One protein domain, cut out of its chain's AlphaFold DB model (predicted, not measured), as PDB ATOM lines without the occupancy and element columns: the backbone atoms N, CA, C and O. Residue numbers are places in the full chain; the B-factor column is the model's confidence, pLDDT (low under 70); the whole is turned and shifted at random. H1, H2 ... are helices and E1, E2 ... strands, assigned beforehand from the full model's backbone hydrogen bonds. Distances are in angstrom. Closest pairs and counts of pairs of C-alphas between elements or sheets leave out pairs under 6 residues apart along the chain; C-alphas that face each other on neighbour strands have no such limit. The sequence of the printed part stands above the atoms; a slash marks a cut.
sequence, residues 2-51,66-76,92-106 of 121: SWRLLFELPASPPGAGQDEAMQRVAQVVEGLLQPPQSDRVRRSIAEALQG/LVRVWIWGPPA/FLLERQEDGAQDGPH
ATOM      1  N   SER A   2     242.356 246.168 172.193       81.12
ATOM      2  CA  SER A   2     242.832 245.702 173.503       81.12
ATOM      3  C   SER A   2     241.677 245.035 174.248       81.12
ATOM      4  O   SER A   2     240.514 245.330 173.958       81.12
ATOM      5  N   TRP A   3     241.989 244.165 175.211       87.62
ATOM      6  CA  TRP A   3     240.988 243.618 176.123       87.62
ATOM      7  C   TRP A   3     240.366 244.743 176.943       87.62
ATOM      8  O   TRP A   3     241.066 245.648 177.404       87.62
ATOM      9  N   ARG A   4     239.044 244.704 177.096       89.12
ATOM     10  CA  ARG A   4     238.295 245.664 177.910       89.12
ATOM     11  C   ARG A   4     237.465 244.916 178.934       89.12
ATOM     12  O   ARG A   4     236.751 243.985 178.569       89.12
ATOM     13  N   LEU A   5     237.560 245.338 180.189       88.19
ATOM     14  CA  LEU A   5     236.700 244.840 181.251       88.19
ATOM     15  C   LEU A   5     235.283 245.363 180.994       88.19
ATOM     16  O   LEU A   5     235.081 246.572 180.881       88.19
ATOM     17  N   LEU A   6     234.321 244.457 180.850       84.25
ATOM     18  CA  LEU A   6     232.910 244.811 180.738       84.25
ATOM     19  C   LEU A   6     232.328 245.116 182.111       84.25
ATOM     20  O   LEU A   6     231.677 246.140 182.292       84.25
ATOM     21  N   PHE A   7     232.566 244.218 183.061       84.12
ATOM     22  CA  PHE A   7     232.177 244.387 184.448       84.12
ATOM     23  C   PHE A   7     233.005 243.464 185.344       84.12
ATOM     24  O   PHE A   7     233.563 242.456 184.895       84.12
ATOM     25  N   GLU A   8     233.048 243.829 186.615       85.50
ATOM     26  CA  GLU A   8     233.587 243.028 187.704       85.50
ATOM     27  C   GLU A   8     232.478 242.821 188.730       85.50
ATOM     28  O   GLU A   8     231.676 243.725 188.981       85.50
ATOM     29  N   LEU A   9     232.426 241.624 189.301       79.88
ATOM     30  CA  LEU A   9     231.551 241.309 190.413       79.88
ATOM     31  C   LEU A   9     232.401 240.922 191.610       79.88
ATOM     32  O   LEU A   9     233.230 240.014 191.484       79.88
ATOM     33  N   PRO A  10     232.198 241.582 192.758       72.94
ATOM     34  CA  PRO A  10     232.979 241.301 193.943       72.94
ATOM     35  C   PRO A  10     232.734 239.870 194.421       72.94
ATOM     36  O   PRO A  10     231.637 239.317 194.272       72.94
ATOM     37  N   ALA A  11     233.767 239.298 195.040       68.94
ATOM     38  CA  ALA A  11     233.668 238.026 195.734       68.94
ATOM     39  C   ALA A  11     232.513 238.085 196.738       68.94
ATOM     40  O   ALA A  11     232.551 238.825 197.719       68.94
ATOM     41  N   SER A  12     231.463 237.319 196.466       61.78
ATOM     42  CA  SER A  12     230.300 237.248 197.342       61.78
ATOM     43  C   SER A  12     230.333 235.962 198.157       61.78
ATOM     44  O   SER A  12     230.766 234.936 197.625       61.78
ATOM     45  N   PRO A  13     229.844 235.971 199.409       60.25
ATOM     46  CA  PRO A  13     229.743 234.761 200.208       60.25
ATOM     47  C   PRO A  13     229.022 233.635 199.442       60.25
ATOM     48  O   PRO A  13     228.097 233.922 198.664       60.25
ATOM     49  N   PRO A  14     229.407 232.366 199.662       57.59
ATOM     50  CA  PRO A  14     228.757 231.214 199.047       57.59
ATOM     51  C   PRO A  14     227.235 231.281 199.212       57.59
ATOM     52  O   PRO A  14     226.730 231.532 200.305       57.59
ATOM     53  N   GLY A  15     226.507 231.080 198.113       57.66
ATOM     54  CA  GLY A  15     225.043 231.044 198.088       57.66
ATOM     55  C   GLY A  15     224.318 232.390 197.949       57.66
ATOM     56  O   GLY A  15     223.196 232.382 197.462       57.66
ATOM     57  N   ALA A  16     224.916 233.537 198.302       60.19
ATOM     58  CA  ALA A  16     224.205 234.828 198.238       60.19
ATOM     59  C   ALA A  16     224.488 235.638 196.961       60.19
ATOM     60  O   ALA A  16     223.567 236.223 196.401       60.19
ATOM     61  N   GLY A  17     225.734 235.666 196.471       62.34
ATOM     62  CA  GLY A  17     226.075 236.438 195.259       62.34
ATOM     63  C   GLY A  17     226.482 235.610 194.044       62.34
ATOM     64  O   GLY A  17     226.796 236.173 193.000       62.34
ATOM     65  N   GLN A  18     226.432 234.277 194.139       68.12
ATOM     66  CA  GLN A  18     226.599 233.414 192.964       68.12
ATOM     67  C   GLN A  18     225.439 233.592 191.975       68.12
ATOM     68  O   GLN A  18     225.671 233.673 190.770       68.12
ATOM     69  N   ASP A  19     224.209 233.737 192.475       75.44
ATOM     70  CA  ASP A  19     223.024 233.941 191.637       75.44
ATOM     71  C   ASP A  19     223.055 235.293 190.917       75.44
ATOM     72  O   ASP A  19     222.792 235.359 189.715       75.44
ATOM     73  N   GLU A  20     223.443 236.367 191.614       75.94
ATOM     74  CA  GLU A  20     223.615 237.684 190.993       75.94
ATOM     75  C   GLU A  20     224.709 237.645 189.920       75.94
ATOM     76  O   GLU A  20     224.527 238.176 188.818       75.94
ATOM     77  N   ALA A  21     225.817 236.949 190.197       74.44
ATOM     78  CA  ALA A  21     226.893 236.811 189.232       74.44
ATOM     79  C   ALA A  21     226.475 236.053 187.977       74.44
ATOM     80  O   ALA A  21     226.725 236.505 186.857       74.44
ATOM     81  N   MET A  22     225.755 234.953 188.163       80.50
ATOM     82  CA  MET A  22     225.184 234.177 187.073       80.50
ATOM     83  C   MET A  22     224.172 234.980 186.250       80.50
ATOM     84  O   MET A  22     224.186 234.895 185.021       80.50
ATOM     85  N   GLN A  23     223.326 235.794 186.889       82.88
ATOM     86  CA  GLN A  23     222.364 236.653 186.191       82.88
ATOM     87  C   GLN A  23     223.054 237.735 185.355       82.88
ATOM     88  O   GLN A  23     222.688 237.948 184.198       82.88
ATOM     89  N   ARG A  24     224.072 238.402 185.904       80.00
ATOM     90  CA  ARG A  24     224.845 239.437 185.196       80.00
ATOM     91  C   ARG A  24     225.598 238.872 183.998       80.00
ATOM     92  O   ARG A  24     225.550 239.444 182.909       80.00
ATOM     93  N   VAL A  25     226.241 237.720 184.182       82.00
ATOM     94  CA  VAL A  25     226.887 236.971 183.103       82.00
ATOM     95  C   VAL A  25     225.874 236.608 182.023       82.00
ATOM     96  O   VAL A  25     226.138 236.868 180.853       82.00
ATOM     97  N   ALA A  26     224.712 236.062 182.397       82.00
ATOM     98  CA  ALA A  26     223.672 235.694 181.440       82.00
ATOM     99  C   ALA A  26     223.207 236.899 180.609       82.00
ATOM    100  O   ALA A  26     223.176 236.799 179.388       82.00
ATOM    101  N   GLN A  27     222.954 238.056 181.232       81.81
ATOM    102  CA  GLN A  27     222.547 239.274 180.517       81.81
ATOM    103  C   GLN A  27     223.567 239.711 179.456       81.81
ATOM    104  O   GLN A  27     223.195 240.063 178.337       81.81
ATOM    105  N   VAL A  28     224.858 239.685 179.791       79.25
ATOM    106  CA  VAL A  28     225.919 240.093 178.856       79.25
ATOM    107  C   VAL A  28     226.101 239.070 177.744       79.25
ATOM    108  O   VAL A  28     226.220 239.430 176.573       79.25
ATOM    109  N   VAL A  29     226.099 237.794 178.105       78.44
ATOM    110  CA  VAL A  29     226.320 236.692 177.180       78.44
ATOM    111  C   VAL A  29     225.143 236.521 176.221       78.44
ATOM    112  O   VAL A  29     225.378 236.291 175.045       78.44
ATOM    113  N   GLU A  30     223.897 236.682 176.661       79.00
ATOM    114  CA  GLU A  30     222.713 236.617 175.787       79.00
ATOM    115  C   GLU A  30     222.609 237.833 174.854       79.00
ATOM    116  O   GLU A  30     222.088 237.721 173.746       79.00
ATOM    117  N   GLY A  31     223.153 238.987 175.257       74.69
ATOM    118  CA  GLY A  31     223.264 240.162 174.387       74.69
ATOM    119  C   GLY A  31     224.348 240.042 173.307       74.69
ATOM    120  O   GLY A  31     224.294 240.751 172.302       74.69
ATOM    121  N   LEU A  32     225.332 239.160 173.503       73.31
ATOM    122  CA  LEU A  32     226.496 239.000 172.623       73.31
ATOM    123  C   LEU A  32     226.453 237.716 171.790       73.31
ATOM    124  O   LEU A  32     226.815 237.723 170.613       73.31
ATOM    125  N   LEU A  33     226.032 236.615 172.407       76.81
ATOM    126  CA  LEU A  33     226.081 235.259 171.878       76.81
ATOM    127  C   LEU A  33     224.673 234.769 171.558       76.81
ATOM    128  O   LEU A  33     223.726 234.994 172.307       76.81
ATOM    129  N   GLN A  34     224.543 234.025 170.464       73.50
ATOM    130  CA  GLN A  34     223.309 233.305 170.163       73.50
ATOM    131  C   GLN A  34     223.286 231.965 170.922       73.50
ATOM    132  O   GLN A  34     224.341 231.339 171.097       73.50
ATOM    133  N   PRO A  35     222.110 231.448 171.316       74.06
ATOM    134  CA  PRO A  35     221.987 230.042 171.698       74.06
ATOM    135  C   PRO A  35     222.490 229.143 170.549       74.06
ATOM    136  O   PRO A  35     222.161 229.422 169.391       74.06
ATOM    137  N   PRO A  36     223.303 228.092 170.799       79.69
ATOM    138  CA  PRO A  36     223.629 227.454 172.086       79.69
ATOM    139  C   PRO A  36     224.938 227.936 172.751       79.69
ATOM    140  O   PRO A  36     225.388 227.342 173.733       79.69
ATOM    141  N   GLN A  37     225.612 228.952 172.204       76.62
ATOM    142  CA  GLN A  37     226.899 229.427 172.732       76.62
ATOM    143  C   GLN A  37     226.732 230.096 174.097       76.62
ATOM    144  O   GLN A  37     227.527 229.850 175.004       76.62
ATOM    145  N   SER A  38     225.660 230.874 174.259       81.06
ATOM    146  CA  SER A  38     225.309 231.509 175.528       81.06
ATOM    147  C   SER A  38     225.147 230.495 176.664       81.06
ATOM    148  O   SER A  38     225.699 230.679 177.749       81.06
ATOM    149  N   ASP A  39     224.472 229.377 176.394       84.12
ATOM    150  CA  ASP A  39     224.245 228.306 177.369       84.12
ATOM    151  C   ASP A  39     225.544 227.622 177.802       84.12
ATOM    152  O   ASP A  39     225.709 227.278 178.975       84.12
ATOM    153  N   ARG A  40     226.488 227.439 176.870       84.75
ATOM    154  CA  ARG A  40     227.802 226.853 177.180       84.75
ATOM    155  C   ARG A  40     228.605 227.749 178.112       84.75
ATOM    156  O   ARG A  40     229.120 227.257 179.110       84.75
ATOM    157  N   VAL A  41     228.643 229.053 177.839       84.94
ATOM    158  CA  VAL A  41     229.334 230.024 178.701       84.94
ATOM    159  C   VAL A  41     228.719 230.058 180.097       84.94
ATOM    160  O   VAL A  41     229.446 229.999 181.088       84.94
ATOM    161  N   ARG A  42     227.382 230.093 180.186       84.94
ATOM    162  CA  ARG A  42     226.668 230.042 181.469       84.94
ATOM    163  C   ARG A  42     227.040 228.790 182.258       84.94
ATOM    164  O   ARG A  42     227.324 228.890 183.447       84.94
ATOM    165  N   ARG A  43     227.086 227.624 181.610       86.44
ATOM    166  CA  ARG A  43     227.484 226.376 182.271       86.44
ATOM    167  C   ARG A  43     228.927 226.419 182.767       86.44
ATOM    168  O   ARG A  43     229.149 226.108 183.928       86.44
ATOM    169  N   SER A  44     229.872 226.860 181.938       86.06
ATOM    170  CA  SER A  44     231.286 226.946 182.327       86.06
ATOM    171  C   SER A  44     231.510 227.882 183.518       86.06
ATOM    172  O   SER A  44     232.309 227.578 184.395       86.06
ATOM    173  N   ILE A  45     230.783 229.003 183.588       83.62
ATOM    174  CA  ILE A  45     230.864 229.905 184.745       83.62
ATOM    175  C   ILE A  45     230.188 229.304 185.969       83.62
ATOM    176  O   ILE A  45     230.722 229.442 187.062       83.62
ATOM    177  N   ALA A  46     229.050 228.624 185.818       82.50
ATOM    178  CA  ALA A  46     228.416 227.936 186.937       82.50
ATOM    179  C   ALA A  46     229.340 226.859 187.523       82.50
ATOM    180  O   ALA A  46     229.488 226.793 188.737       82.50
ATOM    181  N   GLU A  47     230.006 226.073 186.675       81.94
ATOM    182  CA  GLU A  47     231.001 225.071 187.079       81.94
ATOM    183  C   GLU A  47     232.186 225.726 187.800       81.94
ATOM    184  O   GLU A  47     232.543 225.308 188.903       81.94
ATOM    185  N   ALA A  48     232.727 226.818 187.246       80.12
ATOM    186  CA  ALA A  48     233.766 227.591 187.913       80.12
ATOM    187  C   ALA A  48     233.266 228.106 189.274       80.12
ATOM    188  O   ALA A  48     233.889 227.864 190.297       80.12
ATOM    189  N   LEU A  49     232.099 228.736 189.370       76.44
ATOM    190  CA  LEU A  49     231.586 229.267 190.639       76.44
ATOM    191  C   LEU A  49     231.243 228.182 191.675       76.44
ATOM    192  O   LEU A  49     231.453 228.413 192.866       76.44
ATOM    193  N   GLN A  50     230.765 227.011 191.243       74.44
ATOM    194  CA  GLN A  50     230.425 225.875 192.113       74.44
ATOM    195  C   GLN A  50     231.656 225.131 192.638       74.44
ATOM    196  O   GLN A  50     231.591 224.527 193.708       74.44
ATOM    197  N   GLY A  51     232.793 225.247 191.952       61.19
ATOM    198  CA  GLY A  51     234.101 225.007 192.539       61.19
ATOM    199  C   GLY A  51     234.987 224.052 191.758       61.19
ATOM    200  O   GLY A  51     234.568 223.002 191.277       61.19
ATOM    201  N   LEU A  66     235.630 236.353 192.962       82.94
ATOM    202  CA  LEU A  66     235.519 237.569 192.168       82.94
ATOM    203  C   LEU A  66     235.400 237.167 190.696       82.94
ATOM    204  O   LEU A  66     236.188 236.355 190.209       82.94
ATOM    205  N   VAL A  67     234.420 237.717 189.982       84.75
ATOM    206  CA  VAL A  67     234.199 237.406 188.561       84.75
ATOM    207  C   VAL A  67     234.537 238.619 187.715       84.75
ATOM    208  O   VAL A  67     233.948 239.683 187.901       84.75
ATOM    209  N   ARG A  68     235.434 238.460 186.740       89.06
ATOM    210  CA  ARG A  68     235.726 239.486 185.728       89.06
ATOM    211  C   ARG A  68     235.294 238.997 184.362       89.06
ATOM    212  O   ARG A  68     235.599 237.870 183.980       89.06
ATOM    213  N   VAL A  69     234.620 239.854 183.604       87.44
ATOM    214  CA  VAL A  69     234.265 239.554 182.214       87.44
ATOM    215  C   VAL A  69     234.973 240.524 181.287       87.44
ATOM    216  O   VAL A  69     234.758 241.734 181.340       87.44
ATOM    217  N   TRP A  70     235.803 239.976 180.414       90.75
ATOM    218  CA  TRP A  70     236.628 240.686 179.453       90.75
ATOM    219  C   TRP A  70     236.099 240.484 178.037       90.75
ATOM    220  O   TRP A  70     235.629 239.403 177.684       90.75
ATOM    221  N   ILE A  71     236.215 241.517 177.202       87.44
ATOM    222  CA  ILE A  71     235.846 241.447 175.787       87.44
ATOM    223  C   ILE A  71     236.962 241.944 174.868       87.44
ATOM    224  O   ILE A  71     237.583 242.984 175.117       87.44
ATOM    225  N   TRP A  72     237.170 241.224 173.768       86.12
ATOM    226  CA  TRP A  72     237.971 241.635 172.622       86.12
ATOM    227  C   TRP A  72     237.091 241.698 171.375       86.12
ATOM    228  O   TRP A  72     236.779 240.693 170.739       86.12
ATOM    229  N   GLY A  73     236.663 242.907 171.035       75.94
ATOM    230  CA  GLY A  73     235.722 243.157 169.947       75.94
ATOM    231  C   GLY A  73     234.991 244.485 170.149       75.94
ATOM    232  O   GLY A  73     235.249 245.181 171.143       75.94
ATOM    233  N   PRO A  74     234.096 244.875 169.225       65.81
ATOM    234  CA  PRO A  74     233.220 246.024 169.429       65.81
ATOM    235  C   PRO A  74     232.371 245.811 170.696       65.81
ATOM    236  O   PRO A  74     232.039 244.675 171.034       65.81
ATOM    237  N   PRO A  75     232.059 246.876 171.456       57.62
ATOM    238  CA  PRO A  75     231.248 246.726 172.663       57.62
ATOM    239  C   PRO A  75     229.851 246.195 172.302       57.62
ATOM    240  O   PRO A  75     229.347 246.508 171.226       57.62
ATOM    241  N   ALA A  76     229.217 245.441 173.206       54.78
ATOM    242  CA  ALA A  76     227.926 244.775 172.977       54.78
ATOM    243  C   ALA A  76     226.837 245.703 172.400       54.78
ATOM    244  O   ALA A  76     226.117 245.319 171.487       54.78
ATOM    245  N   PHE A  92     237.049 231.761 176.496       90.25
ATOM    246  CA  PHE A  92     237.802 230.923 177.424       90.25
ATOM    247  C   PHE A  92     237.662 231.472 178.845       90.25
ATOM    248  O   PHE A  92     237.299 232.634 179.041       90.25
ATOM    249  N   LEU A  93     237.914 230.617 179.832       90.50
ATOM    250  CA  LEU A  93     237.807 230.938 181.249       90.50
ATOM    251  C   LEU A  93     239.159 230.684 181.916       90.50
ATOM    252  O   LEU A  93     239.793 229.665 181.647       90.50
ATOM    253  N   LEU A  94     239.598 231.618 182.756       89.12
ATOM    254  CA  LEU A  94     240.777 231.467 183.601       89.12
ATOM    255  C   LEU A  94     240.360 231.503 185.066       89.12
ATOM    256  O   LEU A  94     239.569 232.351 185.474       89.12
ATOM    257  N   GLU A  95     240.933 230.607 185.856       86.19
ATOM    258  CA  GLU A  95     240.800 230.613 187.307       86.19
ATOM    259  C   GLU A  95     242.171 230.871 187.917       86.19
ATOM    260  O   GLU A  95     243.155 230.227 187.545       86.19
ATOM    261  N   ARG A  96     242.251 231.826 188.841       83.06
ATOM    262  CA  ARG A  96     243.492 232.159 189.546       83.06
ATOM    263  C   ARG A  96     243.211 232.526 190.995       83.06
ATOM    264  O   ARG A  96     242.102 232.935 191.332       83.06
ATOM    265  N   GLN A  97     244.223 232.397 191.842       79.62
ATOM    266  CA  GLN A  97     244.218 232.990 193.176       79.62
ATOM    267  C   GLN A  97     244.943 234.336 193.099       79.62
ATOM    268  O   GLN A  97     246.034 234.420 192.535       79.62
ATOM    269  N   GLU A  98     244.317 235.393 193.607       78.25
ATOM    270  CA  GLU A  98     244.948 236.699 193.791       78.25
ATOM    271  C   GLU A  98     245.201 236.931 195.277       78.25
ATOM    272  O   GLU A  98     244.276 236.844 196.083       78.25
ATOM    273  N   ASP A  99     246.436 237.279 195.637       67.19
ATOM    274  CA  ASP A  99     246.754 237.758 196.980       67.19
ATOM    275  C   ASP A  99     246.130 239.145 197.171       67.19
ATOM    276  O   ASP A  99     246.623 240.160 196.673       67.19
ATOM    277  N   GLY A 100     244.996 239.195 197.869       60.34
ATOM    278  CA  GLY A 100     244.368 240.449 198.250       60.34
ATOM    279  C   GLY A 100     245.227 241.150 199.298       60.34
ATOM    280  O   GLY A 100     245.494 240.591 200.359       60.34
ATOM    281  N   ALA A 101     245.618 242.398 199.035       54.81
ATOM    282  CA  ALA A 101     246.449 243.193 199.944       54.81
ATOM    283  C   ALA A 101     245.817 243.439 201.336       54.81
ATOM    284  O   ALA A 101     246.508 243.933 202.225       54.81
ATOM    285  N   GLN A 102     244.524 243.132 201.527       54.31
ATOM    286  CA  GLN A 102     243.798 243.332 202.791       54.31
ATOM    287  C   GLN A 102     242.981 242.115 203.267       54.31
ATOM    288  O   GLN A 102     242.879 241.925 204.475       54.31
ATOM    289  N   ASP A 103     242.476 241.263 202.366       58.19
ATOM    290  CA  ASP A 103     241.532 240.178 202.714       58.19
ATOM    291  C   ASP A 103     242.100 238.755 202.545       58.19
ATOM    292  O   ASP A 103     241.376 237.767 202.671       58.19
ATOM    293  N   GLY A 104     243.405 238.630 202.281       61.06
ATOM    294  CA  GLY A 104     244.047 237.345 202.003       61.06
ATOM    295  C   GLY A 104     243.826 236.861 200.562       61.06
ATOM    296  O   GLY A 104     243.312 237.607 199.718       61.06
ATOM    297  N   PRO A 105     244.275 235.638 200.231       63.66
ATOM    298  CA  PRO A 105     244.120 235.092 198.890       63.66
ATOM    299  C   PRO A 105     242.633 234.921 198.567       63.66
ATOM    300  O   PRO A 105     241.909 234.248 199.295       63.66
ATOM    301  N   HIS A 106     242.176 235.514 197.466       72.94
ATOM    302  CA  HIS A 106     240.811 235.356 196.974       72.94
ATOM    303  C   HIS A 106     240.814 234.741 195.578       72.94
ATOM    304  O   HIS A 106     241.719 234.938 194.764       72.94
TER     305      HIS A 106
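This is residues 2 to 51, 66 to 76 and 92 to 106 of the 121 residues of an uncharacterized protein of Anaerolineaceae bacterium (UniProt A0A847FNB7). A helical hairpin, H1 and H2, covers one side of two small antiparallel strand pairs: H1 is over the ribbon of E1 and E2, and H2 packs by its later residues on E3. The pair E3 and E4 is a hairpin beside E2, and its tip, residues 99 to 104, sticks out free of the rest. The printed part has 76 residues with two named helices and four named strands, in the order E1, H1, H2, E2, E3, E4, and its class is mixed, helices and strands. The two sheets, E1 - E2 and E3 - E4, are each antiparallel. The whole is compact, with a radius of gyration of the C-alphas of 13.1 A and spans of 38 by 30 by 17 A.

E1 is residues 4 to 9, 14.9 A long, and begins at C-alpha 4 at (238.295, 245.664, 177.910). Its partner E2 is residues 66 to 72, 20.1 A long. H1 is residues 18 to 32, 21.1 A long, with C-alpha 18 at (226.599, 233.414, 192.964). H2 is residues 37 to 50, 20.0 A long. E3, the longest strand, is residues 92 to 100, 23.8 A long. E4 is residues 104 to 106, 6.3 A long, and ends at C-alpha 106 at (240.811, 235.356, 196.974).

E1 and E2 are antiparallel neighbours at 162 degrees; N 6 and O 69, 2.8 A apart, and N 71 and O 4, 2.9 A apart, are within hydrogen-bond range. The closest C-alphas of H1 and E2 are those of Ala 21 and Val 67, 7.4 A apart. The closest C-alphas of H1 and E1 are those of Leu 9 and Ala 21, 6.6 A apart. H1 and H2 form a helical hairpin and touch, their closest C-alphas being those of Val 29 and Ser 38 at 5.5 A. They run opposite ways at a shallow tilt of 20 degrees. In both helices every O i to N i+4 pair is within hydrogen-bond range. The closest C-alphas of H2 and E3 are those of Ala 48 and Glu 95, 7.7 A apart. E2 and E3 are near each other, with 9 pairs of C-alphas within 10 A. E3 and E4 form a hairpin, antiparallel at 170 degrees, with N 106 and O 98 within hydrogen-bond range at 2.8 A. E1 and H2 are apart, and so are H1 and E3.

The C-alphas farthest apart are those of Pro 35 and Gln 102, at 40.2 A. Residues 52 to 65 are not printed, with C-alphas 51 and 66 12.6 A apart across the cut, and residues 77 to 91 are not printed, with C-alphas 76 and 92 17.6 A apart. Of the links that are printed whole, H1 to H2 and E3 to E4 are tight and E1 to H1 is short. The mean pLDDT of the printed part is 76.5; residues 11 to 18, 51, 74 to 76 and 99 to 105 are under 70.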